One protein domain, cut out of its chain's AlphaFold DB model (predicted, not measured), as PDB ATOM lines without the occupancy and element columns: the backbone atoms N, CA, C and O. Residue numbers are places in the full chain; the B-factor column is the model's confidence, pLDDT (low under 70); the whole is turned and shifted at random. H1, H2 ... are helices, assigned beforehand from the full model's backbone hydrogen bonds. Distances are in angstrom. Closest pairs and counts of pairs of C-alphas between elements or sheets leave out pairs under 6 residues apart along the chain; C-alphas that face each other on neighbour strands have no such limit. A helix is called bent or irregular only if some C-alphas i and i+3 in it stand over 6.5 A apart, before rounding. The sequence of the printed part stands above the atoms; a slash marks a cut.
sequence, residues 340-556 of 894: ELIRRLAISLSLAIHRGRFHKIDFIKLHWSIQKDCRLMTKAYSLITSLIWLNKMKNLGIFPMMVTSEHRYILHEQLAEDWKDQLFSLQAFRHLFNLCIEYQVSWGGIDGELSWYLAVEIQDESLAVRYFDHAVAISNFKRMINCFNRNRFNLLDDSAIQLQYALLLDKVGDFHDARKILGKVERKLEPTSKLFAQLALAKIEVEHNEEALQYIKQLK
ATOM      1  N   GLU A 340      21.906 -71.382  30.766       86.88
ATOM      2  CA  GLU A 340      20.888 -71.437  29.718       86.88
ATOM      3  C   GLU A 340      19.663 -70.588  30.081       86.88
ATOM      4  O   GLU A 340      19.111 -69.888  29.229       86.88
ATOM      5  N   LEU A 341      19.267 -70.579  31.350       87.81
ATOM      6  CA  LEU A 341      18.231 -69.719  31.893       87.81
ATOM      7  C   LEU A 341      18.683 -68.259  31.886       87.81
ATOM      8  O   LEU A 341      17.917 -67.407  31.431       87.81
ATOM      9  N   ILE A 342      19.932 -67.965  32.277       90.81
ATOM     10  CA  ILE A 342      20.510 -66.615  32.152       90.81
ATOM     11  C   ILE A 342      20.414 -66.137  30.701       90.81
ATOM     12  O   ILE A 342      19.956 -65.022  30.450       90.81
ATOM     13  N   ARG A 343      20.780 -66.986  29.733       91.25
ATOM     14  CA  ARG A 343      20.685 -66.674  28.299       91.25
ATOM     15  C   ARG A 343      19.243 -66.397  27.865       91.25
ATOM     16  O   ARG A 343      18.983 -65.384  27.218       91.25
ATOM     17  N   ARG A 344      18.298 -67.272  28.223       91.75
ATOM     18  CA  ARG A 344      16.867 -67.119  27.894       91.75
ATOM     19  C   ARG A 344      16.284 -65.833  28.471       91.75
ATOM     20  O   ARG A 344      15.561 -65.127  27.762       91.75
ATOM     21  N   LEU A 345      16.610 -65.524  29.726       91.69
ATOM     22  CA  LEU A 345      16.186 -64.307  30.411       91.69
ATOM     23  C   LEU A 345      16.812 -63.074  29.760       91.69
ATOM     24  O   LEU A 345      16.073 -62.162  29.409       91.69
ATOM     25  N   ALA A 346      18.124 -63.066  29.512       94.12
ATOM     26  CA  ALA A 346      18.813 -61.938  28.888       94.12
ATOM     27  C   ALA A 346      18.208 -61.584  27.521       94.12
ATOM     28  O   ALA A 346      17.880 -60.425  27.289       94.12
ATOM     29  N   ILE A 347      17.979 -62.579  26.652       94.25
ATOM     30  CA  ILE A 347      17.358 -62.378  25.329       94.25
ATOM     31  C   ILE A 347      15.911 -61.885  25.458       94.25
ATOM     32  O   ILE A 347      15.493 -60.962  24.759       94.25
ATOM     33  N   SER A 348      15.112 -62.515  26.321       92.44
ATOM     34  CA  SER A 348      13.687 -62.176  26.444       92.44
ATOM     35  C   SER A 348      13.490 -60.784  27.039       92.44
ATOM     36  O   SER A 348      12.658 -60.019  26.554       92.44
ATOM     37  N   LEU A 349      14.271 -60.444  28.067       93.25
ATOM     38  CA  LEU A 349      14.214 -59.155  28.746       93.25
ATOM     39  C   LEU A 349      14.732 -58.036  27.851       93.25
ATOM     40  O   LEU A 349      14.065 -57.011  27.746       93.25
ATOM     41  N   SER A 350      15.841 -58.244  27.133       93.50
ATOM     42  CA  SER A 350      16.366 -57.233  26.207       93.50
ATOM     43  C   SER A 350      15.388 -56.913  25.076       93.50
ATOM     44  O   SER A 350      15.389 -55.801  24.562       93.50
ATOM     45  N   LEU A 351      14.576 -57.889  24.654       91.06
ATOM     46  CA  LEU A 351      13.554 -57.703  23.623       91.06
ATOM     47  C   LEU A 351      12.269 -57.073  24.167       91.06
ATOM     48  O   LEU A 351      11.583 -56.357  23.435       91.06
ATOM     49  N   ALA A 352      11.915 -57.376  25.418       89.62
ATOM     50  CA  ALA A 352      10.689 -56.909  26.052       89.62
ATOM     51  C   ALA A 352      10.827 -55.530  26.708       89.62
ATOM     52  O   ALA A 352       9.816 -54.839  26.840       89.62
ATOM     53  N   ILE A 353      12.023 -55.114  27.124       89.75
ATOM     54  CA  ILE A 353      12.218 -53.837  27.815       89.75
ATOM     55  C   ILE A 353      11.723 -52.671  26.941       89.75
ATOM     56  O   ILE A 353      11.874 -52.671  25.719       89.75
ATOM     57  N   HIS A 354      11.006 -51.727  27.555       86.00
ATOM     58  CA  HIS A 354      10.354 -50.570  26.915       86.00
ATOM     59  C   HIS A 354       9.273 -50.842  25.846       86.00
ATOM     60  O   HIS A 354       8.590 -49.902  25.424       86.00
ATOM     61  N   ARG A 355       9.054 -52.106  25.457       82.69
ATOM     62  CA  ARG A 355       7.995 -52.563  24.530       82.69
ATOM     63  C   ARG A 355       6.888 -53.364  25.228       82.69
ATOM     64  O   ARG A 355       5.731 -53.354  24.801       82.69
ATOM     65  N   GLY A 356       7.266 -54.121  26.253       82.88
ATOM     66  CA  GLY A 356       6.466 -55.136  26.937       82.88
ATOM     67  C   GLY A 356       6.147 -56.383  26.111       82.88
ATOM     68  O   GLY A 356       5.324 -57.198  26.512       82.88
ATOM     69  N   ARG A 357       6.743 -56.542  24.932       84.06
ATOM     70  CA  ARG A 357       6.510 -57.676  24.027       84.06
ATOM     71  C   ARG A 357       7.591 -57.732  22.956       84.06
ATOM     72  O   ARG A 357       8.313 -56.758  22.764       84.06
ATOM     73  N   PHE A 358       7.613 -58.821  22.194       86.38
ATOM     74  CA  PHE A 358       8.500 -58.976  21.042       86.38
ATOM     75  C   PHE A 358       7.992 -60.016  20.044       86.38
ATOM     76  O   PHE A 358       7.119 -60.839  20.357       86.38
ATOM     77  N   HIS A 359       8.546 -59.980  18.831       85.81
ATOM     78  CA  HIS A 359       8.291 -61.002  17.829       85.81
ATOM     79  C   HIS A 359       9.169 -62.228  18.062       85.81
ATOM     80  O   HIS A 359      10.339 -62.145  18.432       85.81
ATOM     81  N   LYS A 360       8.607 -63.405  17.770       87.62
ATOM     82  CA  LYS A 360       9.338 -64.677  17.858       87.62
ATOM     83  C   LYS A 360      10.571 -64.697  16.942       87.62
ATOM     84  O   LYS A 360      11.565 -65.328  17.281       87.62
ATOM     85  N   ILE A 361      10.501 -64.020  15.793       88.56
ATOM     86  CA  ILE A 361      11.610 -63.937  14.832       88.56
ATOM     87  C   ILE A 361      12.803 -63.194  15.446       88.56
ATOM     88  O   ILE A 361      13.925 -63.677  15.326       88.56
ATOM     89  N   ASP A 362      12.564 -62.099  16.171       89.00
ATOM     90  CA  ASP A 362      13.628 -61.327  16.828       89.00
ATOM     91  C   ASP A 362      14.321 -62.154  17.915       89.00
ATOM     92  O   ASP A 362      15.549 -62.175  18.000       89.00
ATOM     93  N   PHE A 363      13.540 -62.927  18.682       91.19
ATOM     94  CA  PHE A 363      14.065 -63.887  19.656       91.19
ATOM     95  C   PHE A 363      14.972 -64.927  18.999       91.19
ATOM     96  O   PHE A 363      16.094 -65.146  19.452       91.19
ATOM     97  N   ILE A 364      14.503 -65.544  17.909       91.44
ATOM     98  CA  ILE A 364      15.282 -66.525  17.150       91.44
ATOM     99  C   ILE A 364      16.588 -65.876  16.678       91.44
ATOM    100  O   ILE A 364      17.666 -66.396  16.959       91.44
ATOM    101  N   LYS A 365      16.510 -64.718  16.018       91.56
ATOM    102  CA  LYS A 365      17.670 -64.006  15.470       91.56
ATOM    103  C   LYS A 365      18.708 -63.673  16.553       91.56
ATOM    104  O   LYS A 365      19.903 -63.860  16.316       91.56
ATOM    105  N   LEU A 366      18.277 -63.254  17.748       92.38
ATOM    106  CA  LEU A 366      19.179 -62.886  18.854       92.38
ATOM    107  C   LEU A 366      19.857 -64.132  19.403       92.38
ATOM    108  O   LEU A 366      21.077 -64.168  19.550       92.38
ATOM    109  N   HIS A 367      19.067 -65.179  19.626       92.25
ATOM    110  CA  HIS A 367      19.555 -66.460  20.109       92.25
ATOM    111  C   HIS A 367      20.632 -67.049  19.186       92.25
ATOM    112  O   HIS A 367      21.670 -67.513  19.659       92.25
ATOM    113  N   TRP A 368      20.423 -66.987  17.866       90.25
ATOM    114  CA  TRP A 368      21.423 -67.410  16.880       90.25
ATOM    115  C   TRP A 368      22.687 -66.546  16.908       90.25
ATOM    116  O   TRP A 368      23.788 -67.088  16.810       90.25
ATOM    117  N   SER A 369      22.537 -65.227  17.057       90.12
ATOM    118  CA  SER A 369      23.655 -64.270  17.036       90.12
ATOM    119  C   SER A 369      24.573 -64.432  18.251       90.12
ATOM    120  O   SER A 369      25.794 -64.444  18.116       90.12
ATOM    121  N   ILE A 370      23.996 -64.643  19.436       89.12
ATOM    122  CA  ILE A 370      24.746 -64.832  20.691       89.12
ATOM    123  C   ILE A 370      25.541 -66.137  20.680       89.12
ATOM    124  O   ILE A 370      26.624 -66.215  21.249       89.12
ATOM    125  N   GLN A 371      25.027 -67.172  20.017       85.38
ATOM    126  CA  GLN A 371      25.681 -68.475  19.958       85.38
ATOM    127  C   GLN A 371      26.602 -68.644  18.749       85.38
ATOM    128  O   GLN A 371      26.933 -69.782  18.444       85.38
ATOM    129  N   LYS A 372      27.017 -67.585  18.038       80.12
ATOM    130  CA  LYS A 372      27.691 -67.664  16.722       80.12
ATOM    131  C   LYS A 372      28.817 -68.710  16.598       80.12
ATOM    132  O   LYS A 372      28.908 -69.339  15.546       80.12
ATOM    133  N   ASP A 373      29.555 -69.002  17.665       83.06
ATOM    134  CA  ASP A 373      30.695 -69.932  17.656       83.06
ATOM    135  C   ASP A 373      30.333 -71.392  18.030       83.06
ATOM    136  O   ASP A 373      31.166 -72.293  17.970       83.06
ATOM    137  N   CYS A 374      29.073 -71.678  18.379       83.31
ATOM    138  CA  CYS A 374      28.614 -73.033  18.700       83.31
ATOM    139  C   CYS A 374      28.335 -73.890  17.444       83.31
ATOM    140  O   CYS A 374      27.942 -73.387  16.384       83.31
ATOM    141  N   ARG A 375      28.447 -75.221  17.579       87.12
ATOM    142  CA  ARG A 375      28.061 -76.186  16.526       87.12
ATOM    143  C   ARG A 375      26.571 -76.056  16.174       87.12
ATOM    144  O   ARG A 375      25.739 -75.871  17.062       87.12
ATOM    145  N   LEU A 376      26.227 -76.218  14.891       85.69
ATOM    146  CA  LEU A 376      24.862 -76.031  14.364       85.69
ATOM    147  C   LEU A 376      23.802 -76.856  15.115       85.69
ATOM    148  O   LEU A 376      22.758 -76.325  15.481       85.69
ATOM    149  N   MET A 377      24.087 -78.132  15.391       84.06
ATOM    150  CA  MET A 377      23.164 -79.018  16.114       84.06
ATOM    151  C   MET A 377      22.914 -78.554  17.554       84.06
ATOM    152  O   MET A 377      21.777 -78.562  18.016       84.06
ATOM    153  N   THR A 378      23.957 -78.092  18.247       85.06
ATOM    154  CA  THR A 378      23.854 -77.560  19.613       85.06
ATOM    155  C   THR A 378      23.032 -76.271  19.644       85.06
ATOM    156  O   THR A 378      22.153 -76.128  20.492       85.06
ATOM    157  N   LYS A 379      23.248 -75.372  18.671       85.00
ATOM    158  CA  LYS A 379      22.445 -74.148  18.494       85.00
ATOM    159  C   LYS A 379      20.970 -74.458  18.263       85.00
ATOM    160  O   LYS A 379      20.107 -73.882  18.918       85.00
ATOM    161  N   ALA A 380      20.676 -75.382  17.347       87.12
ATOM    162  CA  ALA A 380      19.308 -75.764  17.014       87.12
ATOM    163  C   ALA A 380      18.584 -76.385  18.220       87.12
ATOM    164  O   ALA A 380      17.437 -76.036  18.496       87.12
ATOM    165  N   TYR A 381      19.264 -77.253  18.974       88.56
ATOM    166  CA  TYR A 381      18.713 -77.853  20.189       88.56
ATOM    167  C   TYR A 381      18.422 -76.807  21.280       88.56
ATOM    168  O   TYR A 381      17.311 -76.758  21.814       88.56
ATOM    169  N   SER A 382      19.381 -75.918  21.566       88.62
ATOM    170  CA  SER A 382      19.204 -74.814  22.524       88.62
ATOM    171  C   SER A 382      18.058 -73.884  22.099       88.62
ATOM    172  O   SER A 382      17.186 -73.571  22.905       88.62
ATOM    173  N   LEU A 383      17.931 -73.567  20.805       90.81
ATOM    174  CA  LEU A 383      16.805 -72.782  20.302       90.81
ATOM    175  C   LEU A 383      15.451 -73.471  20.532       90.81
ATOM    176  O   LEU A 383      14.506 -72.823  20.980       90.81
ATOM    177  N   ILE A 384      15.331 -74.765  20.219       91.00
ATOM    178  CA  ILE A 384      14.074 -75.514  20.392       91.00
ATOM    179  C   ILE A 384      13.653 -75.507  21.863       91.00
ATOM    180  O   ILE A 384      12.503 -75.188  22.173       91.00
ATOM    181  N   THR A 385      14.581 -75.806  22.773       90.00
ATOM    182  CA  THR A 385      14.299 -75.802  24.217       90.00
ATOM    183  C   THR A 385      13.929 -74.404  24.722       90.00
ATOM    184  O   THR A 385      12.951 -74.260  25.457       90.00
ATOM    185  N   SER A 386      14.609 -73.361  24.242       90.19
ATOM    186  CA  SER A 386      14.287 -71.962  24.535       90.19
ATOM    187  C   SER A 386      12.911 -71.541  24.009       90.19
ATOM    188  O   SER A 386      12.177 -70.846  24.707       90.19
ATOM    189  N   LEU A 387      12.489 -72.004  22.829       90.25
ATOM    190  CA  LEU A 387      11.143 -71.745  22.302       90.25
ATOM    191  C   LEU A 387      10.046 -72.469  23.096       90.25
ATOM    192  O   LEU A 387       8.953 -71.923  23.266       90.25
ATOM    193  N   ILE A 388      10.322 -73.679  23.593       88.31
ATOM    194  CA  ILE A 388       9.414 -74.402  24.494       88.31
ATOM    195  C   ILE A 388       9.270 -73.630  25.808       88.31
ATOM    196  O   ILE A 388       8.145 -73.380  26.242       88.31
ATOM    197  N   TRP A 389      10.390 -73.208  26.404       87.00
ATOM    198  CA  TRP A 389      10.416 -72.376  27.609       87.00
ATOM    199  C   TRP A 389       9.608 -71.089  27.409       87.00
ATOM    200  O   TRP A 389       8.694 -70.800  28.178       87.00
ATOM    201  N   LEU A 390       9.829 -70.389  26.296       86.56
ATOM    202  CA  LEU A 390       9.126 -69.160  25.936       86.56
ATOM    203  C   LEU A 390       7.608 -69.358  25.809       86.56
ATOM    204  O   LEU A 390       6.819 -68.517  26.239       86.56
ATOM    205  N   ASN A 391       7.173 -70.491  25.252       84.94
ATOM    206  CA  ASN A 391       5.753 -70.826  25.176       84.94
ATOM    207  C   ASN A 391       5.153 -71.084  26.568       84.94
ATOM    208  O   ASN A 391       4.024 -70.670  26.837       84.94
ATOM    209  N   LYS A 392       5.913 -71.705  27.480       82.56
ATOM    210  CA  LYS A 392       5.492 -71.837  28.881       82.56
ATOM    211  C   LYS A 392       5.415 -70.464  29.576       82.56
ATOM    212  O   LYS A 392       4.421 -70.198  30.247       82.56
ATOM    213  N   MET A 393       6.369 -69.560  29.335       80.44
ATOM    214  CA  MET A 393       6.355 -68.176  29.848       80.44
ATOM    215  C   MET A 393       5.162 -67.358  29.345       80.44
ATOM    216  O   MET A 393       4.519 -66.637  30.111       80.44
ATOM    217  N   LYS A 394       4.816 -67.511  28.063       79.88
ATOM    218  CA  LYS A 394       3.597 -66.939  27.482       79.88
ATOM    219  C   LYS A 394       2.351 -67.488  28.167       79.88
ATOM    220  O   LYS A 394       1.445 -66.727  28.501       79.88
ATOM    221  N   ASN A 395       2.310 -68.795  28.415       74.44
ATOM    222  CA  ASN A 395       1.206 -69.420  29.134       74.44
ATOM    223  C   ASN A 395       1.123 -68.950  30.591       74.44
ATOM    224  O   ASN A 395       0.018 -68.865  31.112       74.44
ATOM    225  N   LEU A 396       2.228 -68.585  31.238       72.06
ATOM    226  CA  LEU A 396       2.209 -67.936  32.552       72.06
ATOM    227  C   LEU A 396       1.783 -66.463  32.505       72.06
ATOM    228  O   LEU A 396       1.476 -65.897  33.549       72.06
ATOM    229  N   GLY A 397       1.725 -65.838  31.328       70.56
ATOM    230  CA  GLY A 397       1.403 -64.417  31.214       70.56
ATOM    231  C   GLY A 397       2.551 -63.515  31.668       70.56
ATOM    232  O   GLY A 397       2.291 -62.445  32.197       70.56
ATOM    233  N   ILE A 398       3.804 -63.948  31.489       74.50
ATOM    234  CA  ILE A 398       4.989 -63.146  31.830       74.50
ATOM    235  C   ILE A 398       5.514 -62.421  30.587       74.50
ATOM    236  O   ILE A 398       5.619 -61.197  30.596       74.50
ATOM    237  N   PHE A 399       5.745 -63.153  29.488       72.69
ATOM    238  CA  PHE A 399       6.170 -62.583  28.204       72.69
ATOM    239  C   PHE A 399       5.142 -62.854  27.097       72.69
ATOM    240  O   PHE A 399       4.968 -64.006  26.679       72.69
ATOM    241  N   PRO A 400       4.455 -61.827  26.575       67.38
ATOM    242  CA  PRO A 400       3.553 -61.995  25.447       67.38
ATOM    243  C   PRO A 400       4.340 -62.036  24.125       67.38
ATOM    244  O   PRO A 400       4.920 -61.043  23.690       67.38
ATOM    245  N   MET A 401       4.316 -63.183  23.434       66.44
ATOM    246  CA  MET A 401       4.757 -63.272  22.032       66.44
ATOM    247  C   MET A 401       3.615 -62.914  21.077       66.44
ATOM    248  O   MET A 401       2.573 -63.589  21.080       66.44
ATOM    249  N   MET A 402       3.853 -61.924  20.216       60.12
ATOM    250  CA  MET A 402       2.880 -61.406  19.250       60.12
ATOM    251  C   MET A 402       3.269 -61.721  17.800       60.12
ATOM    252  O   MET A 402       4.446 -61.817  17.451       60.12
ATOM    253  N   VAL A 403       2.248 -61.851  16.949       45.94
ATOM    254  CA  VAL A 403       2.404 -61.950  15.488       45.94
ATOM    255  C   VAL A 403       2.449 -60.554  14.843       45.94
ATOM    256  O   VAL A 403       3.131 -60.387  13.843       45.94
ATOM    257  N   THR A 404       1.803 -59.537  15.431       45.72
ATOM    258  CA  THR A 404       1.701 -58.173  14.867       45.72
ATOM    259  C   THR A 404       2.242 -57.084  15.802       45.72
ATOM    260  O   THR A 404       2.309 -57.271  17.019       45.72
ATOM    261  N   SER A 405       2.670 -55.958  15.218       46.47
ATOM    262  CA  SER A 405       3.738 -55.080  15.725       46.47
ATOM    263  C   SER A 405       3.303 -53.742  16.332       46.47
ATOM    264  O   SER A 405       4.166 -52.960  16.705       46.47
ATOM    265  N   GLU A 406       2.017 -53.456  16.581       51.22
ATOM    266  CA  GLU A 406       1.630 -52.052  16.876       51.22
ATOM    267  C   GLU A 406       1.376 -51.640  18.350       51.22
ATOM    268  O   GLU A 406       1.426 -50.453  18.642       51.22
ATOM    269  N   HIS A 407       1.082 -52.541  19.298       58.31
ATOM    270  CA  HIS A 407       0.609 -52.171  20.652       58.31
ATOM    271  C   HIS A 407       1.647 -52.393  21.767       58.31
ATOM    272  O   HIS A 407       2.135 -53.504  21.957       58.31
ATOM    273  N   ARG A 408       1.972 -51.366  22.554       63.12
ATOM    274  CA  ARG A 408       2.877 -51.481  23.713       63.12
ATOM    275  C   ARG A 408       2.145 -52.064  24.927       63.12
ATOM    276  O   ARG A 408       1.030 -51.650  25.217       63.12
ATOM    277  N   TYR A 409       2.780 -52.980  25.664       75.06
ATOM    278  CA  TYR A 409       2.176 -53.617  26.844       75.06
ATOM    279  C   TYR A 409       2.866 -53.197  28.150       75.06
ATOM    280  O   TYR A 409       3.821 -53.827  28.597       75.06
ATOM    281  N   ILE A 410       2.351 -52.159  28.807       80.50
ATOM    282  CA  ILE A 410       3.037 -51.502  29.937       80.50
ATOM    283  C   ILE A 410       3.227 -52.402  31.169       80.50
ATOM    284  O   ILE A 410       4.221 -52.262  31.877       80.50
ATOM    285  N   LEU A 411       2.324 -53.355  31.433       83.38
ATOM    286  CA  LEU A 411       2.539 -54.334  32.510       83.38
ATOM    287  C   LEU A 411       3.795 -55.175  32.250       83.38
ATOM    288  O   LEU A 411       4.640 -55.307  33.123       83.38
ATOM    289  N   HIS A 412       3.913 -55.726  31.046       83.88
ATOM    290  CA  HIS A 412       5.014 -56.612  30.679       83.88
ATOM    291  C   HIS A 412       6.333 -55.862  30.485       83.88
ATOM    292  O   HIS A 412       7.397 -56.436  30.683       83.88
ATOM    293  N   GLU A 413       6.271 -54.577  30.136       86.69
ATOM    294  CA  GLU A 413       7.435 -53.696  30.206       86.69
ATOM    295  C   GLU A 413       7.915 -53.558  31.648       86.69
ATOM    296  O   GLU A 413       9.090 -53.782  31.896       86.69
ATOM    297  N   GLN A 414       7.015 -53.273  32.597       86.94
ATOM    298  CA  GLN A 414       7.386 -53.170  34.011       86.94
ATOM    299  C   GLN A 414       7.965 -54.488  34.544       86.94
ATOM    300  O   GLN A 414       8.955 -54.466  35.260       86.94
ATOM    301  N   LEU A 415       7.403 -55.638  34.153       86.06
ATOM    302  CA  LEU A 415       7.973 -56.949  34.494       86.06
ATOM    303  C   LEU A 415       9.398 -57.109  33.958       86.06
ATOM    304  O   LEU A 415      10.272 -57.601  34.666       86.06
ATOM    305  N   ALA A 416       9.631 -56.700  32.707       88.88
ATOM    306  CA  ALA A 416      10.953 -56.788  32.106       88.88
ATOM    307  C   ALA A 416      11.963 -55.864  32.803       88.88
ATOM    308  O   ALA A 416      13.102 -56.264  33.028       88.88
ATOM    309  N   GLU A 417      11.533 -54.657  33.166       87.75
ATOM    310  CA  GLU A 417      12.317 -53.690  33.931       87.75
ATOM    311  C   GLU A 417      12.681 -54.233  35.324       87.75
ATOM    312  O   GLU A 417      13.864 -54.298  35.658       87.75
ATOM    313  N   ASP A 418      11.692 -54.724  36.082       85.94
ATOM    314  CA  ASP A 418      11.883 -55.294  37.421       85.94
ATOM    315  C   ASP A 418      12.880 -56.473  37.391       85.94
ATOM    316  O   ASP A 418      13.814 -56.529  38.193       85.94
ATOM    317  N   TRP A 419      12.717 -57.411  36.444       87.00
ATOM    318  CA  TRP A 419      13.595 -58.589  36.321       87.00
ATOM    319  C   TRP A 419      15.004 -58.213  35.893       87.00
ATOM    320  O   TRP A 419      15.974 -58.790  36.383       87.00
ATOM    321  N   LYS A 420      15.131 -57.250  34.976       89.19
ATOM    322  CA  LYS A 420      16.435 -56.748  34.551       89.19
ATOM    323  C   LYS A 420      17.175 -56.134  35.735       89.19
ATOM    324  O   LYS A 420      18.337 -56.477  35.930       89.19
ATOM    325  N   ASP A 421      16.522 -55.299  36.542       85.50
ATOM    326  CA  ASP A 421      17.163 -54.643  37.686       85.50
ATOM    327  C   ASP A 421      17.598 -55.651  38.765       85.50
ATOM    328  O   ASP A 421      18.696 -55.528  39.312       85.50
ATOM    329  N   GLN A 422      16.794 -56.689  39.025       82.12
ATOM    330  CA  GLN A 422      17.164 -57.779  39.941       82.12
ATOM    331  C   GLN A 422      18.378 -58.576  39.434       82.12
ATOM    332  O   GLN A 422      19.335 -58.831  40.174       82.12
ATOM    333  N   LEU A 423      18.368 -58.947  38.151       87.62
ATOM    334  CA  LEU A 423      19.394 -59.794  37.539       87.62
ATOM    335  C   LEU A 423      20.680 -59.044  37.179       87.62
ATOM    336  O   LEU A 423      21.713 -59.683  36.983       87.62
ATOM    337  N   PHE A 424      20.665 -57.709  37.114       86.94
ATOM    338  CA  PHE A 424      21.815 -56.906  36.668       86.94
ATOM    339  C   PHE A 424      23.055 -57.028  37.561       86.94
ATOM    340  O   PHE A 424      24.164 -56.708  37.133       86.94
ATOM    341  N   SER A 425      22.875 -57.499  38.798       83.75
ATOM    342  CA  SER A 425      23.970 -57.826  39.715       83.75
ATOM    343  C   SER A 425      24.788 -59.046  39.268       83.75
ATOM    344  O   SER A 425      25.968 -59.152  39.605       83.75
ATOM    345  N   LEU A 426      24.202 -59.946  38.469       87.50
ATOM    346  CA  LEU A 426      24.877 -61.115  37.915       87.50
ATOM    347  C   LEU A 426      25.682 -60.708  36.677       87.50
ATOM    348  O   LEU A 426      25.121 -60.369  35.634       87.50
ATOM    349  N   GLN A 427      27.011 -60.794  36.760       89.19
ATOM    350  CA  GLN A 427      27.905 -60.363  35.677       89.19
ATOM    351  C   GLN A 427      27.620 -61.078  34.345       89.19
ATOM    352  O   GLN A 427      27.617 -60.435  33.297       89.19
ATOM    353  N   ALA A 428      27.323 -62.384  34.383       90.19
ATOM    354  CA  ALA A 428      26.975 -63.164  33.194       90.19
ATOM    355  C   ALA A 428      25.683 -62.664  32.525       90.19
ATOM    356  O   ALA A 428      25.638 -62.509  31.304       90.19
ATOM    357  N   PHE A 429      24.655 -62.350  33.323       93.25
ATOM    358  CA  PHE A 429      23.412 -61.770  32.819       93.25
ATOM    359  C   PHE A 429      23.652 -60.387  32.224       93.25
ATOM    360  O   PHE A 429      23.273 -60.153  31.082       93.25
ATOM    361  N   ARG A 430      24.314 -59.489  32.967       92.69
ATOM    362  CA  ARG A 430      24.600 -58.119  32.521       92.69
ATOM    363  C   ARG A 430      25.357 -58.110  31.194       92.69
ATOM    364  O   ARG A 430      24.987 -57.374  30.286       92.69
ATOM    365  N   HIS A 431      26.378 -58.957  31.065       94.12
ATOM    366  CA  HIS A 431      27.141 -59.082  29.827       94.12
ATOM    367  C   HIS A 431      26.263 -59.538  28.653       94.12
ATOM    368  O   HIS A 431      26.263 -58.898  27.604       94.12
ATOM    369  N   LEU A 432      25.475 -60.604  28.836       94.44
ATOM    370  CA  LEU A 432      24.590 -61.114  27.785       94.44
ATOM    371  C   LEU A 432      23.480 -60.124  27.426       94.44
ATOM    372  O   LEU A 432      23.182 -59.958  26.250       94.44
ATOM    373  N   PHE A 433      22.883 -59.454  28.411       95.25
ATOM    374  CA  PHE A 433      21.837 -58.458  28.202       95.25
ATOM    375  C   PHE A 433      22.348 -57.269  27.382       95.25
ATOM    376  O   PHE A 433      21.709 -56.893  26.397       95.25
ATOM    377  N   ASN A 434      23.521 -56.732  27.736       94.19
ATOM    378  CA  ASN A 434      24.156 -55.655  26.978       94.19
ATOM    379  C   ASN A 434      24.436 -56.093  25.536       94.19
ATOM    380  O   ASN A 434      24.010 -55.421  24.601       94.19
ATOM    381  N   LEU A 435      25.020 -57.283  25.354       94.38
ATOM    382  CA  LEU A 435      25.291 -57.849  24.032       94.38
ATOM    383  C   LEU A 435      24.006 -58.035  23.200       94.38
ATOM    384  O   LEU A 435      23.988 -57.781  21.996       94.38
ATOM    385  N   CYS A 436      22.905 -58.464  23.823       94.56
ATOM    386  CA  CYS A 436      21.610 -58.560  23.152       94.56
ATOM    387  C   CYS A 436      21.108 -57.194  22.671       94.56
ATOM    388  O   CYS A 436      20.524 -57.102  21.591       94.56
ATOM    389  N   ILE A 437      21.264 -56.143  23.476       93.19
ATOM    390  CA  ILE A 437      20.859 -54.787  23.091       93.19
ATOM    391  C   ILE A 437      21.752 -54.258  21.969       93.19
ATOM    392  O   ILE A 437      21.228 -53.756  20.977       93.19
ATOM    393  N   GLU A 438      23.067 -54.444  22.062       91.75
ATOM    394  CA  GLU A 438      24.015 -54.074  21.005       91.75
ATOM    395  C   GLU A 438      23.643 -54.736  19.669       91.75
ATOM    396  O   GLU A 438      23.529 -54.059  18.644       91.75
ATOM    397  N   TYR A 439      23.344 -56.043  19.674       91.12
ATOM    398  CA  TYR A 439      22.876 -56.732  18.471       91.12
ATOM    399  C   TYR A 439      21.559 -56.161  17.949       91.12
ATOM    400  O   TYR A 439      21.438 -55.925  16.747       91.12
ATOM    401  N   GLN A 440      20.588 -55.909  18.828       90.25
ATOM    402  CA  GLN A 440      19.308 -55.314  18.445       90.25
ATOM    403  C   GLN A 440      19.484 -53.961  17.752       90.25
ATOM    404  O   GLN A 440      18.929 -53.760  16.673       90.25
ATOM    405  N   VAL A 441      20.278 -53.061  18.337       86.19
ATOM    406  CA  VAL A 441      20.560 -51.741  17.758       86.19
ATOM    407  C   VAL A 441      21.316 -51.886  16.431       86.19
ATOM    408  O   VAL A 441      20.993 -51.200  15.462       86.19
ATOM    409  N   SER A 442      22.258 -52.835  16.334       84.69
ATOM    410  CA  SER A 442      23.047 -53.076  15.114       84.69
ATOM    411  C   SER A 442      22.232 -53.597  13.924       84.69
ATOM    412  O   SER A 442      22.612 -53.384  12.774       84.69
ATOM    413  N   TRP A 443      21.111 -54.284  14.167       83.69
ATOM    414  CA  TRP A 443      20.297 -54.868  13.099       83.69
ATOM    415  C   TRP A 443      19.535 -53.842  12.261       83.69
ATOM    416  O   TRP A 443      19.069 -54.200  11.178       83.69
ATOM    417  N   GLY A 444      19.394 -52.609  12.751       69.06
ATOM    418  CA  GLY A 444      18.536 -51.594  12.145       69.06
ATOM    419  C   GLY A 444      17.041 -51.928  12.255       69.06
ATOM    420  O   GLY A 444      16.642 -53.033  12.619       69.06
ATOM    421  N   GLY A 445      16.182 -50.946  11.963       72.81
ATOM    422  CA  GLY A 445      14.720 -51.118  11.973       72.81
ATOM    423  C   GLY A 445      14.042 -50.985  13.342       72.81
ATOM    424  O   GLY A 445      12.824 -51.130  13.427       72.81
ATOM    425  N   ILE A 446      14.796 -50.680  14.402       78.50
ATOM    426  CA  ILE A 446      14.239 -50.231  15.684       78.50
ATOM    427  C   ILE A 446      13.965 -48.728  15.594       78.50
ATOM    428  O   ILE A 446      14.770 -47.984  15.032       78.50
ATOM    429  N   ASP A 447      12.823 -48.280  16.118       81.19
ATOM    430  CA  ASP A 447      12.512 -46.855  16.185       81.19
ATOM    431  C   ASP A 447      13.529 -46.090  17.061       81.19
ATOM    432  O   ASP A 447      14.197 -46.650  17.938       81.19
ATOM    433  N   GLY A 448      13.702 -44.797  16.780       83.44
ATOM    434  CA  GLY A 448      14.711 -43.980  17.460       83.44
ATOM    435  C   GLY A 448      14.426 -43.780  18.951       83.44
ATOM    436  O   GLY A 448      15.362 -43.774  19.744       83.44
ATOM    437  N   GLU A 449      13.152 -43.701  19.353       86.50
ATOM    438  CA  GLU A 449      12.760 -43.603  20.766       86.50
ATOM    439  C   GLU A 449      13.239 -44.816  21.558       86.50
ATOM    440  O   GLU A 449      13.868 -44.687  22.605       86.50
ATOM    441  N   LEU A 450      12.965 -46.012  21.057       88.38
ATOM    442  CA  LEU A 450      13.362 -47.229  21.722       88.38
ATOM    443  C   LEU A 450      14.873 -47.426  21.695       88.38
ATOM    444  O   LEU A 450      15.432 -47.879  22.688       88.38
ATOM    445  N   SER A 451      15.534 -47.073  20.594       90.38
ATOM    446  CA  SER A 451      16.998 -47.126  20.514       90.38
ATOM    447  C   SER A 451      17.642 -46.259  21.599       90.38
ATOM    448  O   SER A 451      18.599 -46.688  22.236       90.38
ATOM    449  N   TRP A 452      17.065 -45.084  21.871       91.62
ATOM    450  CA  TRP A 452      17.490 -44.221  22.969       91.62
ATOM    451  C   TRP A 452      17.290 -44.866  24.342       91.62
ATOM    452  O   TRP A 452      18.227 -44.925  25.134       91.62
ATOM    453  N   TYR A 453      16.095 -45.398  24.616       92.00
ATOM    454  CA  TYR A 453      15.829 -46.066  25.890       92.00
ATOM    455  C   TYR A 453      16.790 -47.238  26.124       92.00
ATOM    456  O   TYR A 453      17.384 -47.353  27.191       92.00
ATOM    457  N   LEU A 454      16.997 -48.075  25.105       92.44
ATOM    458  CA  LEU A 454      17.927 -49.198  25.167       92.44
ATOM    459  C   LEU A 454      19.376 -48.748  25.407       92.44
ATOM    460  O   LEU A 454      20.082 -49.402  26.170       92.44
ATOM    461  N   ALA A 455      19.805 -47.637  24.804       91.56
ATOM    462  CA  ALA A 455      21.132 -47.067  25.031       91.56
ATOM    463  C   ALA A 455      21.325 -46.615  26.487       91.56
ATOM    464  O   ALA A 455      22.340 -46.938  27.103       91.56
ATOM    465  N   VAL A 456      20.324 -45.944  27.067       91.38
ATOM    466  CA  VAL A 456      20.336 -45.544  28.486       91.38
ATOM    467  C   VAL A 456      20.384 -46.769  29.410       91.38
ATOM    468  O   VAL A 456      21.106 -46.750  30.407       91.38
ATOM    469  N   GLU A 457      19.684 -47.857  29.069       90.69
ATOM    470  CA  GLU A 457      19.699 -49.106  29.849       90.69
ATOM    471  C   GLU A 457      21.075 -49.785  29.895       90.69
ATOM    472  O   GLU A 457      21.459 -50.318  30.939       90.69
ATOM    473  N   ILE A 458      21.831 -49.761  28.791       90.25
ATOM    474  CA  ILE A 458      23.195 -50.321  28.746       90.25
ATOM    475  C   ILE A 458      24.284 -49.314  29.124       90.25
ATOM    476  O   ILE A 458      25.449 -49.699  29.207       90.25
ATOM    477  N   GLN A 459      23.902 -48.064  29.403       88.44
ATOM    478  CA  GLN A 459      24.801 -46.942  29.682       88.44
ATOM    479  C   GLN A 459      25.742 -46.613  28.507       88.44
ATOM    480  O   GLN A 459      26.891 -46.233  28.715       88.44
ATOM    481  N   ASP A 460      25.259 -46.757  27.271       88.62
ATOM    482  CA  ASP A 460      25.988 -46.334  26.073       88.62
ATOM    483  C   ASP A 460      25.687 -44.859  25.784       88.62
ATOM    484  O   ASP A 460      24.676 -44.508  25.168       88.62
ATOM    485  N   GLU A 461      26.575 -43.988  26.264       88.44
ATOM    486  CA  GLU A 461      26.469 -42.536  26.111       88.44
ATOM    487  C   GLU A 461      26.442 -42.114  24.638       88.44
ATOM    488  O   GLU A 461      25.664 -41.240  24.260       88.44
ATOM    489  N   SER A 462      27.228 -42.769  23.777       87.88
ATOM    490  CA  SER A 462      27.306 -42.428  22.354       87.88
ATOM    491  C   SER A 462      25.976 -42.686  21.648       87.88
ATOM    492  O   SER A 462      25.466 -41.823  20.923       87.88
ATOM    493  N   LEU A 463      25.373 -43.854  21.889       88.25
ATOM    494  CA  LEU A 463      24.068 -44.195  21.330       88.25
ATOM    495  C   LEU A 463      22.945 -43.352  21.942       88.25
ATOM    496  O   LEU A 463      22.057 -42.911  21.208       88.25
ATOM    497  N   ALA A 464      22.986 -43.085  23.250       89.06
ATOM    498  CA  ALA A 464      22.004 -42.228  23.909       89.06
ATOM    499  C   ALA A 464      22.047 -40.809  23.325       89.06
ATOM    500  O   ALA A 464      21.008 -40.258  22.960       89.06
ATOM    501  N   VAL A 465      23.243 -40.250  23.116       87.44
ATOM    502  CA  VAL A 465      23.402 -38.947  22.464       87.44
ATOM    503  C   VAL A 465      22.868 -38.972  21.034       87.44
ATOM    504  O   VAL A 465      22.114 -38.083  20.645       87.44
ATOM    505  N   ARG A 466      23.191 -40.020  20.268       86.38
ATOM    506  CA  ARG A 466      22.770 -40.173  18.870       86.38
ATOM    507  C   ARG A 466      21.250 -40.238  18.688       86.38
ATOM    508  O   ARG A 466      20.746 -39.719  17.695       86.38
ATOM    509  N   TYR A 467      20.529 -40.906  19.588       87.88
ATOM    510  CA  TYR A 467      19.088 -41.148  19.439       87.88
ATOM    511  C   TYR A 467      18.192 -40.192  20.241       87.88
ATOM    512  O   TYR A 467      16.969 -40.281  20.131       87.88
ATOM    513  N   PHE A 468      18.766 -39.266  21.015       87.38
ATOM    514  CA  PHE A 468      18.004 -38.350  21.868       87.38
ATOM    515  C   PHE A 468      16.978 -37.532  21.085       87.38
ATOM    516  O   PHE A 468      15.797 -37.581  21.417       87.38
ATOM    517  N   ASP A 469      17.383 -36.870  20.000       81.06
ATOM    518  CA  ASP A 469      16.493 -35.989  19.230       81.06
ATOM    519  C   ASP A 469      15.262 -36.758  18.702       81.06
ATOM    520  O   ASP A 469      14.136 -36.259  18.750       81.06
ATOM    521  N   HIS A 470      15.437 -38.025  18.306       80.75
ATOM    522  CA  HIS A 470      14.323 -38.901  17.934       80.75
ATOM    523  C   HIS A 470      13.398 -39.208  19.115       80.75
ATOM    524  O   HIS A 470      12.181 -39.127  18.966       80.75
ATOM    525  N   ALA A 471      13.954 -39.577  20.270       85.06
ATOM    526  CA  ALA A 471      13.173 -39.927  21.452       85.06
ATOM    527  C   ALA A 471      12.370 -38.736  21.974       85.06
ATOM    528  O   ALA A 471      11.175 -38.855  22.231       85.06
ATOM    529  N   VAL A 472      12.990 -37.563  22.051       81.69
ATOM    530  CA  VAL A 472      12.333 -36.346  22.526       81.69
ATOM    531  C   VAL A 472      11.245 -35.872  21.540       81.69
ATOM    532  O   VAL A 472      10.299 -35.202  21.949       81.69
ATOM    533  N   ALA A 473      11.326 -36.206  20.247       73.69
ATOM    534  CA  ALA A 473      10.288 -35.842  19.277       73.69
ATOM    535  C   ALA A 473       8.962 -36.599  19.469       73.69
ATOM    536  O   ALA A 473       7.914 -36.078  19.104       73.69
ATOM    537  N   ILE A 474       8.998 -37.828  19.998       73.50
ATOM    538  CA  ILE A 474       7.816 -38.711  20.036       73.50
ATOM    539  C   ILE A 474       7.465 -39.247  21.425       73.50
ATOM    540  O   ILE A 474       6.368 -39.770  21.613       73.50
ATOM    541  N   SER A 475       8.372 -39.132  22.396       78.19
ATOM    542  CA  SER A 475       8.189 -39.698  23.729       78.19
ATOM    543  C   SER A 475       7.648 -38.691  24.744       78.19
ATOM    544  O   SER A 475       7.662 -37.476  24.557       78.19
ATOM    545  N   ASN A 476       7.198 -39.228  25.873       82.44
ATOM    546  CA  ASN A 476       6.805 -38.461  27.047       82.44
ATOM    547  C   ASN A 476       8.052 -38.124  27.881       82.44
ATOM    548  O   ASN A 476       8.779 -39.027  28.304       82.44
ATOM    549  N   PHE A 477       8.287 -36.841  28.160       86.19
ATOM    550  CA  PHE A 477       9.505 -36.397  28.850       86.19
ATOM    551  C   PHE A 477       9.641 -36.974  30.261       86.19
ATOM    552  O   PHE A 477      10.739 -37.367  30.651       86.19
ATOM    553  N   LYS A 478       8.536 -37.142  31.001       86.44
ATOM    554  CA  LYS A 478       8.566 -37.772  32.333       86.44
ATOM    555  C   LYS A 478       9.009 -39.234  32.255       86.44
ATOM    556  O   LYS A 478       9.747 -39.692  33.122       86.44
ATOM    557  N   ARG A 479       8.633 -39.956  31.193       86.31
ATOM    558  CA  ARG A 479       9.116 -41.327  30.953       86.31
ATOM    559  C   ARG A 479      10.626 -41.364  30.739       86.31
ATOM    560  O   ARG A 479      11.305 -42.210  31.320       86.31
ATOM    561  N   MET A 480      11.136 -40.457  29.905       89.69
ATOM    562  CA  MET A 480      12.566 -40.350  29.613       89.69
ATOM    563  C   MET A 480      13.360 -40.028  30.882       89.69
ATOM    564  O   MET A 480      14.341 -40.708  31.176       89.69
ATOM    565  N   ILE A 481      12.883 -39.071  31.685       89.94
ATOM    566  CA  ILE A 481      13.460 -38.720  32.992       89.94
ATOM    567  C   ILE A 481      13.472 -39.930  33.930       89.94
ATOM    568  O   ILE A 481      14.487 -40.190  34.569       89.94
ATOM    569  N   ASN A 482      12.382 -40.700  33.992       87.69
ATOM    570  CA  ASN A 482      12.304 -41.889  34.842       87.69
ATOM    571  C   ASN A 482      13.312 -42.973  34.424       87.69
ATOM    572  O   ASN A 482      13.993 -43.530  35.286       87.69
ATOM    573  N   CYS A 483      13.464 -43.233  33.121       88.81
ATOM    574  CA  CYS A 483      14.486 -44.157  32.614       88.81
ATOM    575  C   CYS A 483      15.908 -43.665  32.935       88.81
ATOM    576  O   CYS A 483      16.732 -44.442  33.421       88.81
ATOM    577  N   PHE A 484      16.178 -42.367  32.755       88.69
ATOM    578  CA  PHE A 484      17.457 -41.768  33.137       88.69
ATOM    579  C   PHE A 484      17.737 -41.914  34.632       88.69
ATOM    580  O   PHE A 484      18.802 -42.395  35.010       88.69
ATOM    581  N   ASN A 485      16.782 -41.530  35.484       87.56
ATOM    582  CA  ASN A 485      16.914 -41.573  36.938       87.56
ATOM    583  C   ASN A 485      17.200 -42.988  37.445       87.56
ATOM    584  O   ASN A 485      18.020 -43.149  38.348       87.56
ATOM    585  N   ARG A 486      16.586 -44.009  36.835       85.06
ATOM    586  CA  ARG A 486      16.852 -45.416  37.159       85.06
ATOM    587  C   ARG A 486      18.303 -45.824  36.882       85.06
ATOM    588  O   ARG A 486      18.884 -46.564  37.671       85.06
ATOM    589  N   ASN A 487      18.897 -45.338  35.793       83.69
ATOM    590  CA  ASN A 487      20.213 -45.777  35.312       83.69
ATOM    591  C   ASN A 487      21.353 -44.769  35.611       83.69
ATOM    592  O   ASN A 487      22.479 -44.940  35.145       83.69
ATOM    593  N   ARG A 488      21.083 -43.727  36.412       69.50
ATOM    594  CA  ARG A 488      21.878 -42.486  36.532       69.50
ATOM    595  C   ARG A 488      23.292 -42.622  37.118       69.50
ATOM    596  O   ARG A 488      24.085 -41.704  36.947       69.50
ATOM    597  N   PHE A 489      23.617 -43.720  37.805       57.03
ATOM    598  CA  PHE A 489      24.809 -43.814  38.669       57.03
ATOM    599  C   PHE A 489      26.170 -43.616  37.969       57.03
ATOM    600  O   PHE A 489      27.123 -43.300  38.670       57.03
ATOM    601  N   ASN A 490      26.248 -43.710  36.633       57.91
ATOM    602  CA  ASN A 490      27.460 -43.407  35.846       57.91
ATOM    603  C   ASN A 490      27.237 -42.377  34.716       57.91
ATOM    604  O   ASN A 490      28.186 -41.783  34.227       57.91
ATOM    605  N   LEU A 491      25.985 -42.141  34.311       60.28
ATOM    606  CA  LEU A 491      25.635 -41.375  33.104       60.28
ATOM    607  C   LEU A 491      25.828 -39.855  33.234       60.28
ATOM    608  O   LEU A 491      25.697 -39.132  32.256       60.28
ATOM    609  N   LEU A 492      26.065 -39.333  34.438       65.31
ATOM    610  CA  LEU A 492      26.146 -37.888  34.660       65.31
ATOM    611  C   LEU A 492      27.551 -37.311  34.546       65.31
ATOM    612  O   LEU A 492      27.689 -36.117  34.780       65.31
ATOM    613  N   ASP A 493      28.591 -38.081  34.261       75.31
ATOM    614  CA  ASP A 493      29.926 -37.484  34.153       75.31
ATOM    615  C   ASP A 493      30.102 -36.733  32.822       75.31
ATOM    616  O   ASP A 493      30.770 -35.693  32.776       75.31
ATOM    617  N   ASP A 494      29.404 -37.185  31.777       85.19
ATOM    618  CA  ASP A 494      29.399 -36.581  30.451       85.19
ATOM    619  C   ASP A 494      28.504 -35.326  30.352       85.19
ATOM    620  O   ASP A 494      27.361 -35.279  30.818       85.19
ATOM    621  N   SER A 495      29.030 -34.279  29.707       87.75
ATOM    622  CA  SER A 495      28.342 -32.982  29.597       87.75
ATOM    623  C   SER A 495      27.150 -33.019  28.633       87.75
ATOM    624  O   SER A 495      26.183 -32.287  28.849       87.75
ATOM    625  N   ALA A 496      27.181 -33.871  27.603       88.12
ATOM    626  CA  ALA A 496      26.065 -34.053  26.679       88.12
ATOM    627  C   ALA A 496      24.884 -34.716  27.386       88.12
ATOM    628  O   ALA A 496      23.755 -34.239  27.282       88.12
ATOM    629  N   ILE A 497      25.138 -35.768  28.166       89.06
ATOM    630  CA  ILE A 497      24.084 -36.445  28.927       89.06
ATOM    631  C   ILE A 497      23.512 -35.534  30.022       89.06
ATOM    632  O   ILE A 497      22.290 -35.455  30.183       89.06
ATOM    633  N   GLN A 498      24.363 -34.786  30.740       89.62
ATOM    634  CA  GLN A 498      23.900 -33.778  31.701       89.62
ATOM    635  C   GLN A 498      22.994 -32.730  31.039       89.62
ATOM    636  O   GLN A 498      21.951 -32.387  31.603       89.62
ATOM    637  N   LEU A 499      23.364 -32.248  29.847       90.50
ATOM    638  CA  LEU A 499      22.552 -31.309  29.077       90.50
ATOM    639  C   LEU A 499      21.197 -31.917  28.705       90.50
ATOM    640  O   LEU A 499      20.166 -31.319  28.992       90.50
ATOM    641  N   GLN A 500      21.182 -33.117  28.125       89.50
ATOM    642  CA  GLN A 500      19.955 -33.815  27.730       89.50
ATOM    643  C   GLN A 500      18.985 -33.998  28.896       89.50
ATOM    644  O   GLN A 500      17.787 -33.743  28.767       89.50
ATOM    645  N   TYR A 501      19.504 -34.392  30.055       90.75
ATOM    646  CA  TYR A 501      18.706 -34.527  31.265       90.75
ATOM    647  C   TYR A 501      18.143 -33.178  31.741       90.75
ATOM    648  O   TYR A 501      16.964 -33.096  32.084       90.75
ATOM    649  N   ALA A 502      18.941 -32.107  31.701       89.75
ATOM    650  CA  ALA A 502      18.480 -30.766  32.055       89.75
ATOM    651  C   ALA A 502      17.390 -30.243  31.105       89.75
ATOM    652  O   ALA A 502      16.409 -29.668  31.569       89.75
ATOM    653  N   LEU A 503      17.521 -30.493  29.797       87.94
ATOM    654  CA  LEU A 503      16.501 -30.149  28.801       87.94
ATOM    655  C   LEU A 503      15.179 -30.876  29.071       87.94
ATOM    656  O   LEU A 503      14.113 -30.288  28.921       87.94
ATOM    657  N   LEU A 504      15.225 -32.145  29.482       88.25
ATOM    658  CA  LEU A 504      14.013 -32.881  29.840       88.25
ATOM    659  C   LEU A 504      13.345 -32.305  31.096       88.25
ATOM    660  O   LEU A 504      12.127 -32.130  31.089       88.25
ATOM    661  N   LEU A 505      14.124 -31.999  32.142       86.62
ATOM    662  CA  LEU A 505      13.627 -31.384  33.383       86.62
ATOM    663  C   LEU A 505      12.953 -30.034  33.118       86.62
ATOM    664  O   LEU A 505      11.860 -29.773  33.616       86.62
ATOM    665  N   ASP A 506      13.576 -29.211  32.276       81.69
ATOM    666  CA  ASP A 506      13.033 -27.922  31.857       81.69
ATOM    667  C   ASP A 506      11.643 -28.078  31.228       81.69
ATOM    668  O   ASP A 506      10.683 -27.425  31.634       81.69
ATOM    669  N   LYS A 507      11.498 -29.035  30.305       79.44
ATOM    670  CA  LYS A 507      10.233 -29.263  29.601       79.44
ATOM    671  C   LYS A 507       9.117 -29.845  30.472       79.44
ATOM    672  O   LYS A 507       7.961 -29.745  30.072       79.44
ATOM    673  N   VAL A 508       9.422 -30.449  31.623       78.50
ATOM    674  CA  VAL A 508       8.399 -30.942  32.571       78.50
ATOM    675  C   VAL A 508       8.093 -29.963  33.707       78.50
ATOM    676  O   VAL A 508       7.271 -30.290  34.563       78.50
ATOM    677  N   GLY A 509       8.719 -28.782  33.705       71.62
ATOM    678  CA  GLY A 509       8.502 -27.736  34.705       71.62
ATOM    679  C   GLY A 509       9.413 -27.811  35.932       71.62
ATOM    680  O   GLY A 509       9.246 -27.018  36.857       71.62
ATOM    681  N   ASP A 510      10.411 -28.700  35.947       81.44
ATOM    682  CA  ASP A 510      11.389 -28.827  37.038       81.44
ATOM    683  C   ASP A 510      12.540 -27.812  36.859       81.44
ATOM    684  O   ASP A 510      13.730 -28.146  36.838       81.44
ATOM    685  N   PHE A 511      12.177 -26.534  36.693       79.19
ATOM    686  CA  PHE A 511      13.083 -25.473  36.244       79.19
ATOM    687  C   PHE A 511      14.289 -25.270  37.168       79.19
ATOM    688  O   PHE A 511      15.399 -25.050  36.690       79.19
ATOM    689  N   HIS A 512      14.104 -25.363  38.488       80.12
ATOM    690  CA  HIS A 512      15.195 -25.148  39.444       80.12
ATOM    691  C   HIS A 512      16.346 -26.146  39.238       80.12
ATOM    692  O   HIS A 512      17.514 -25.754  39.135       80.12
ATOM    693  N   ASP A 513      16.013 -27.432  39.124       86.38
ATOM    694  CA  ASP A 513      16.999 -28.488  38.914       86.38
ATOM    695  C   ASP A 513      17.605 -28.413  37.513       86.38
ATOM    696  O   ASP A 513      18.825 -28.546  37.368       86.38
ATOM    697  N   ALA A 514      16.792 -28.112  36.494       87.19
ATOM    698  CA  ALA A 514      17.271 -27.887  35.134       87.19
ATOM    699  C   ALA A 514      18.344 -26.785  35.090       87.19
ATOM    700  O   ALA A 514      19.461 -27.019  34.624       87.19
ATOM    701  N   ARG A 515      18.061 -25.602  35.653       85.44
ATOM    702  CA  ARG A 515      18.981 -24.449  35.639       85.44
ATOM    703  C   ARG A 515      20.277 -24.718  36.393       85.44
ATOM    704  O   ARG A 515      21.353 -24.358  35.915       85.44
ATOM    705  N   LYS A 516      20.204 -25.412  37.533       87.25
ATOM    706  CA  LYS A 516      21.392 -25.816  38.299       87.25
ATOM    707  C   LYS A 516      22.327 -26.716  37.489       87.25
ATOM    708  O   LYS A 516      23.545 -26.629  37.653       87.25
ATOM    709  N   ILE A 517      21.776 -27.598  36.655       89.31
ATOM    710  CA  ILE A 517      22.569 -28.481  35.795       89.31
ATOM    711  C   ILE A 517      23.115 -27.703  34.597       89.31
ATOM    712  O   ILE A 517      24.320 -27.767  34.358       89.31
ATOM    713  N   LEU A 518      22.286 -26.902  33.916       88.25
ATOM    714  CA  LEU A 518      22.716 -26.081  32.776       88.25
ATOM    715  C   LEU A 518      23.908 -25.184  33.136       88.25
ATOM    716  O   LEU A 518      24.923 -25.234  32.452       88.25
ATOM    717  N   GLY A 519      23.863 -24.469  34.266       86.38
ATOM    718  CA  GLY A 519      24.974 -23.602  34.684       86.38
ATOM    719  C   GLY A 519      26.279 -24.346  35.020       86.38
ATOM    720  O   GLY A 519      27.359 -23.754  34.977       86.38
ATOM    721  N   LYS A 520      26.219 -25.646  35.348       88.12
ATOM    722  CA  LYS A 520      27.417 -26.489  35.522       88.12
ATOM    723  C   LYS A 520      27.976 -26.962  34.184       88.12
ATOM    724  O   LYS A 520      29.195 -27.000  34.031       88.12
ATOM    725  N   VAL A 521      27.090 -27.346  33.268       90.12
ATOM    726  CA  VAL A 521      27.435 -27.831  31.927       90.12
ATOM    727  C   VAL A 521      28.042 -26.709  31.091       90.12
ATOM    728  O   VAL A 521      29.076 -26.912  30.471       90.12
ATOM    729  N   GLU A 522      27.462 -25.509  31.144       89.44
ATOM    730  CA  GLU A 522      27.916 -24.324  30.409       89.44
ATOM    731  C   GLU A 522      29.418 -24.063  30.583       89.44
ATOM    732  O   GLU A 522      30.135 -23.868  29.610       89.44
ATOM    733  N   ARG A 523      29.926 -24.176  31.819       86.88
ATOM    734  CA  ARG A 523      31.346 -23.952  32.153       86.88
ATOM    735  C   ARG A 523      32.306 -24.981  31.548       86.88
ATOM    736  O   ARG A 523      33.515 -24.781  31.619       86.88
ATOM    737  N   LYS A 524      31.791 -26.102  31.042       87.75
ATOM    738  CA  LYS A 524      32.567 -27.219  30.485       87.75
ATOM    739  C   LYS A 524      32.493 -27.301  28.961       87.75
ATOM    740  O   LYS A 524      33.263 -28.057  28.377       87.75
ATOM    741  N   LEU A 525      31.554 -26.598  28.331       88.94
ATOM    742  CA  LEU A 525      31.313 -26.698  26.896       88.94
ATOM    743  C   LEU A 525      32.062 -25.610  26.131       88.94
ATOM    744  O   LEU A 525      32.085 -24.448  26.529       88.94
ATOM    745  N   GLU A 526      32.632 -25.984  24.988       86.81
ATOM    746  CA  GLU A 526      33.197 -25.015  24.055       86.81
ATOM    747  C   GLU A 526      32.070 -24.242  23.346       86.81
ATOM    748  O   GLU A 526      31.132 -24.885  22.853       86.81
ATOM    749  N   PRO A 527      32.162 -22.903  23.218       84.19
ATOM    750  CA  PRO A 527      31.128 -22.079  22.579       84.19
ATOM    751  C   PRO A 527      30.776 -22.474  21.137       84.19
ATOM    752  O   PRO A 527      29.678 -22.209  20.658       84.19
ATOM    753  N   THR A 528      31.698 -23.126  20.429       81.75
ATOM    754  CA  THR A 528      31.526 -23.575  19.041       81.75
ATOM    755  C   THR A 528      30.836 -24.940  18.922       81.75
ATOM    756  O   THR A 528      30.488 -25.357  17.816       81.75
ATOM    757  N   SER A 529      30.632 -25.655  20.032       86.19
ATOM    758  CA  SER A 529      30.099 -27.021  20.030       86.19
ATOM    759  C   SER A 529      28.578 -27.079  19.800       86.19
ATOM    760  O   SER A 529      27.827 -26.204  20.232       86.19
ATOM    761  N   LYS A 530      28.089 -28.174  19.186       85.88
ATOM    762  CA  LYS A 530      26.642 -28.479  19.063       85.88
ATOM    763  C   LYS A 530      25.925 -28.432  20.419       85.88
ATOM    764  O   LYS A 530      24.819 -27.911  20.518       85.88
ATOM    765  N   LEU A 531      26.559 -28.967  21.461       86.19
ATOM    766  CA  LEU A 531      25.988 -29.032  22.808       86.19
ATOM    767  C   LEU A 531      25.843 -27.643  23.425       86.19
ATOM    768  O   LEU A 531      24.816 -27.345  24.029       86.19
ATOM    769  N   PHE A 532      26.837 -26.770  23.235       89.50
ATOM    770  CA  PHE A 532      26.719 -25.389  23.683       89.50
ATOM    771  C   PHE A 532      25.549 -24.700  22.986       89.50
ATOM    772  O   PHE A 532      24.761 -24.022  23.638       89.50
ATOM    773  N   ALA A 533      25.370 -24.944  21.687       89.12
ATOM    774  CA  ALA A 533      24.263 -24.359  20.952       89.12
ATOM    775  C   ALA A 533      22.881 -24.811  21.469       89.12
ATOM    776  O   ALA A 533      21.972 -23.992  21.606       89.12
ATOM    777  N   GLN A 534      22.725 -26.091  21.824       87.94
ATOM    778  CA  GLN A 534      21.502 -26.603  22.460       87.94
ATOM    779  C   GLN A 534      21.257 -25.971  23.840       87.94
ATOM    780  O   GLN A 534      20.122 -25.607  24.155       87.94
ATOM    781  N   LEU A 535      22.310 -25.801  24.649       90.69
ATOM    782  CA  LEU A 535      22.234 -25.113  25.940       90.69
ATOM    783  C   LEU A 535      21.813 -23.649  25.772       90.69
ATOM    784  O   LEU A 535      20.913 -23.186  26.471       90.69
ATOM    785  N   ALA A 536      22.438 -22.943  24.832       90.75
ATOM    786  CA  ALA A 536      22.153 -21.551  24.520       90.75
ATOM    787  C   ALA A 536      20.687 -21.361  24.107       90.75
ATOM    788  O   ALA A 536      20.004 -20.509  24.668       90.75
ATOM    789  N   LEU A 537      20.162 -22.206  23.209       89.50
ATOM    790  CA  LEU A 537      18.746 -22.169  22.822       89.50
ATOM    791  C   LEU A 537      17.800 -22.383  24.008       89.50
ATOM    792  O   LEU A 537      16.806 -21.671  24.124       89.50
ATOM    793  N   ALA A 538      18.113 -23.321  24.903       86.69
ATOM    794  CA  ALA A 538      17.291 -23.573  26.084       86.69
ATOM    795  C   ALA A 538      17.284 -22.398  27.075       86.69
ATOM    796  O   ALA A 538      16.290 -22.191  27.766       86.69
ATOM    797  N   LYS A 539      18.375 -21.624  27.151       86.56
ATOM    798  CA  LYS A 539      18.421 -20.387  27.946       86.56
ATOM    799  C   LYS A 539      17.642 -19.257  27.264       86.56
ATOM    800  O   LYS A 539      16.855 -18.597  27.937       86.56
ATOM    801  N   ILE A 540      17.792 -19.090  25.945       88.38
ATOM    802  CA  ILE A 540      17.063 -18.073  25.164       88.38
ATOM    803  C   ILE A 540      15.542 -18.284  25.239       88.38
ATOM    804  O   ILE A 540      14.808 -17.313  25.363       88.38
ATOM    805  N   GLU A 541      15.052 -19.530  25.203       82.31
ATOM    806  CA  GLU A 541      13.605 -19.821  25.257       82.31
ATOM    807  C   GLU A 541      12.933 -19.350  26.560       82.31
ATOM    808  O   GLU A 541      11.710 -19.219  26.626       82.31
ATOM    809  N   VAL A 542      13.726 -19.114  27.605       74.44
ATOM    810  CA  VAL A 542      13.243 -18.815  28.956       74.44
ATOM    811  C   VAL A 542      13.482 -17.354  29.321       74.44
ATOM    812  O   VAL A 542      12.647 -16.756  29.998       74.44
ATOM    813  N   GLU A 543      14.607 -16.779  28.897       76.38
ATOM    814  CA  GLU A 543      15.010 -15.419  29.242       76.38
ATOM    815  C   GLU A 543      15.315 -14.601  27.981       76.38
ATOM    816  O   GLU A 543      16.072 -15.034  27.118       76.38
ATOM    817  N   HIS A 544      14.777 -13.380  27.899       81.19
ATOM    818  CA  HIS A 544      14.989 -12.443  26.782       81.19
ATOM    819  C   HIS A 544      15.873 -11.238  27.182       81.19
ATOM    820  O   HIS A 544      15.617 -10.103  26.788       81.19
ATOM    821  N   ASN A 545      16.887 -11.462  28.022       80.38
ATOM    822  CA  ASN A 545      17.784 -10.419  28.546       80.38
ATOM    823  C   ASN A 545      19.042 -10.209  27.665       80.38
ATOM    824  O   ASN A 545      19.182 -10.796  26.592       80.38
ATOM    825  N   GLU A 546      19.986  -9.369  28.113       83.81
ATOM    826  CA  GLU A 546      21.255  -9.141  27.395       83.81
ATOM    827  C   GLU A 546      22.066 -10.429  27.180       83.81
ATOM    828  O   GLU A 546      22.744 -10.562  26.160       83.81
ATOM    829  N   GLU A 547      21.977 -11.392  28.101       86.44
ATOM    830  CA  GLU A 547      22.639 -12.691  27.980       86.44
ATOM    831  C   GLU A 547      22.065 -13.487  26.795       86.44
ATOM    832  O   GLU A 547      22.816 -14.036  25.988       86.44
ATOM    833  N   ALA A 548      20.742 -13.462  26.605       87.69
ATOM    834  CA  ALA A 548      20.079 -14.071  25.451       87.69
ATOM    835  C   ALA A 548      20.573 -13.486  24.119       87.69
ATOM    836  O   ALA A 548      20.856 -14.226  23.176       87.69
ATOM    837  N   LEU A 549      20.762 -12.164  24.049       90.81
ATOM    838  CA  LEU A 549      21.321 -11.505  22.862       90.81
ATOM    839  C   LEU A 549      22.775 -11.925  22.593       90.81
ATOM    840  O   LEU A 549      23.179 -12.028  21.431       90.81
ATOM    841  N   GLN A 550      23.570 -12.175  23.638       91.81
ATOM    842  CA  GLN A 550      24.928 -12.703  23.489       91.81
ATOM    843  C   GLN A 550      24.909 -14.134  22.943       91.81
ATOM    844  O   GLN A 550      25.636 -14.421  21.990       91.81
ATOM    845  N   TYR A 551      24.029 -14.994  23.461       93.56
ATOM    846  CA  TYR A 551      23.842 -16.341  22.923       93.56
ATOM    847  C   TYR A 551      23.404 -16.317  21.461       93.56
ATOM    848  O   TYR A 551      23.980 -17.032  20.649       93.56
ATOM    849  N   ILE A 552      22.451 -15.460  21.080       94.44
ATOM    850  CA  ILE A 552      22.023 -15.320  19.679       94.44
ATOM    851  C   ILE A 552      23.206 -14.950  18.778       94.44
ATOM    852  O   ILE A 552      23.379 -15.554  17.720       94.44
ATOM    853  N   LYS A 553      24.049 -13.993  19.191       93.81
ATOM    854  CA  LYS A 553      25.252 -13.615  18.427       93.81
ATOM    855  C   LYS A 553      26.204 -14.795  18.244       93.81
ATOM    856  O   LYS A 553      26.652 -15.031  17.130       93.81
ATOM    857  N   GLN A 554      26.455 -15.564  19.302       92.00
ATOM    858  CA  GLN A 554      27.307 -16.755  19.237       92.00
ATOM    859  C   GLN A 554      26.700 -17.847  18.340       92.00
ATOM    860  O   GLN A 554      27.392 -18.440  17.517       92.00
ATOM    861  N   LEU A 555      25.391 -18.090  18.441       93.81
ATOM    862  CA  LEU A 555      24.693 -19.091  17.636       93.81
ATOM    863  C   LEU A 555      24.677 -18.750  16.140       93.81
ATOM    864  O   LEU A 555      24.730 -19.662  15.313       93.81
ATOM    865  N   LYS A 556      24.656 -17.461  15.773       93.06
ATOM    866  CA  LYS A 556      24.789 -17.012  14.374       93.06
ATOM    867  C   LYS A 556      26.124 -17.430  13.746       93.06
ATOM    868  O   LYS A 556      26.177 -17.662  12.540       93.06
TER     869      LYS A 556
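This is residues 340 to 556 of the 894 residues of an uncharacterized protein of Pseudoalteromonas byunsanensis (UniProt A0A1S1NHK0). The model is a rod of helices, most of them lying crosswise and following one another from end to end: H1 to H5 cluster at one end, with H3 outermost, H6 to H11 zigzag onward, and H12 makes the other end. In the cluster H1 packs on H2, H4 and H5, and H5 joins it to H6. H6 to H11 form an up-and-down bundle, each helix running against the one before it in the chain. The 217 printed residues hold twelve named helices, H1 to H12 in chain order, and no named strand: the class is all helix. The whole is only just compact, close to loose, with a radius of gyration of the C-alphas of 20.4 A, and spans 70 by 33 by 30 A.

Start at H1, residues 340 to 352, which touches H2, residues 360 to 370, with residues 347 to 351 alone; the closest C-alphas, of Ile 347 and Phe 363, are 6.7 A apart. H3, residues 376 to 396, forms a hairpin with H2, touching it with residues 379 to 383 alone, closest at C-alphas 367 and 383, 6.9 A. H1 touches H4, residues 410 to 423, with residues 349 to 352 alone, closest at C-alphas 349 and 416, 5.2 A. H5, residues 427 to 442, touches H1 at a steep tilt of 42 degrees, closest at C-alphas 346 and 433, 4.7 A. Next, H6, residues 448 to 458, touches H5, closest at C-alphas 434 and 458, 5.7 A. H7, residues 461 to 474, makes a hairpin with H6 at 38 degrees, only just steep, closest at C-alphas 449 and 471, 3.8 A. H8, residues 477 to 491, touches H6, closest at C-alphas 457 and 487, 6.4 A. The hub, H9, residues 495 to 507, touches H7, H8, H10, residues 511 to 522, and H11, residues 530 to 540; C-alphas 502 and 514, the closest of H9 and H10, are 4.4 A apart. H12, residues 546 to 556, touches H11, closest at C-alphas 540 and 548, 5.0 A. O i to N i+4 pairs are all within hydrogen-bond range in H1 to H6, H9, H11 and H12, but 7 of 10 in H7, 8 of 11 in H8 and 7 of 8 in H10.

Find C-alpha 340 at (20.888, -71.437, 29.718), where H1 begins. H3 is the longest helix by residues, 30.2 A from C-alpha 376 to 396. H7 and H8 are irregular: C-alphas 466 and 469 are 7.6 A apart, and 486 and 489 8.3 A. H12 ends at C-alpha 556, (24.789, -17.012, 14.374).

The two C-alphas farthest apart, of Met 377 and Glu 546, are 70.8 A apart. The printed part has no cut. The link from H3 to H4 is long; in it residues 401 to 402 pair, parallel, with 358 to 359. Confidence is under 70 at residues 400 to 408, 444 and 488 to 492.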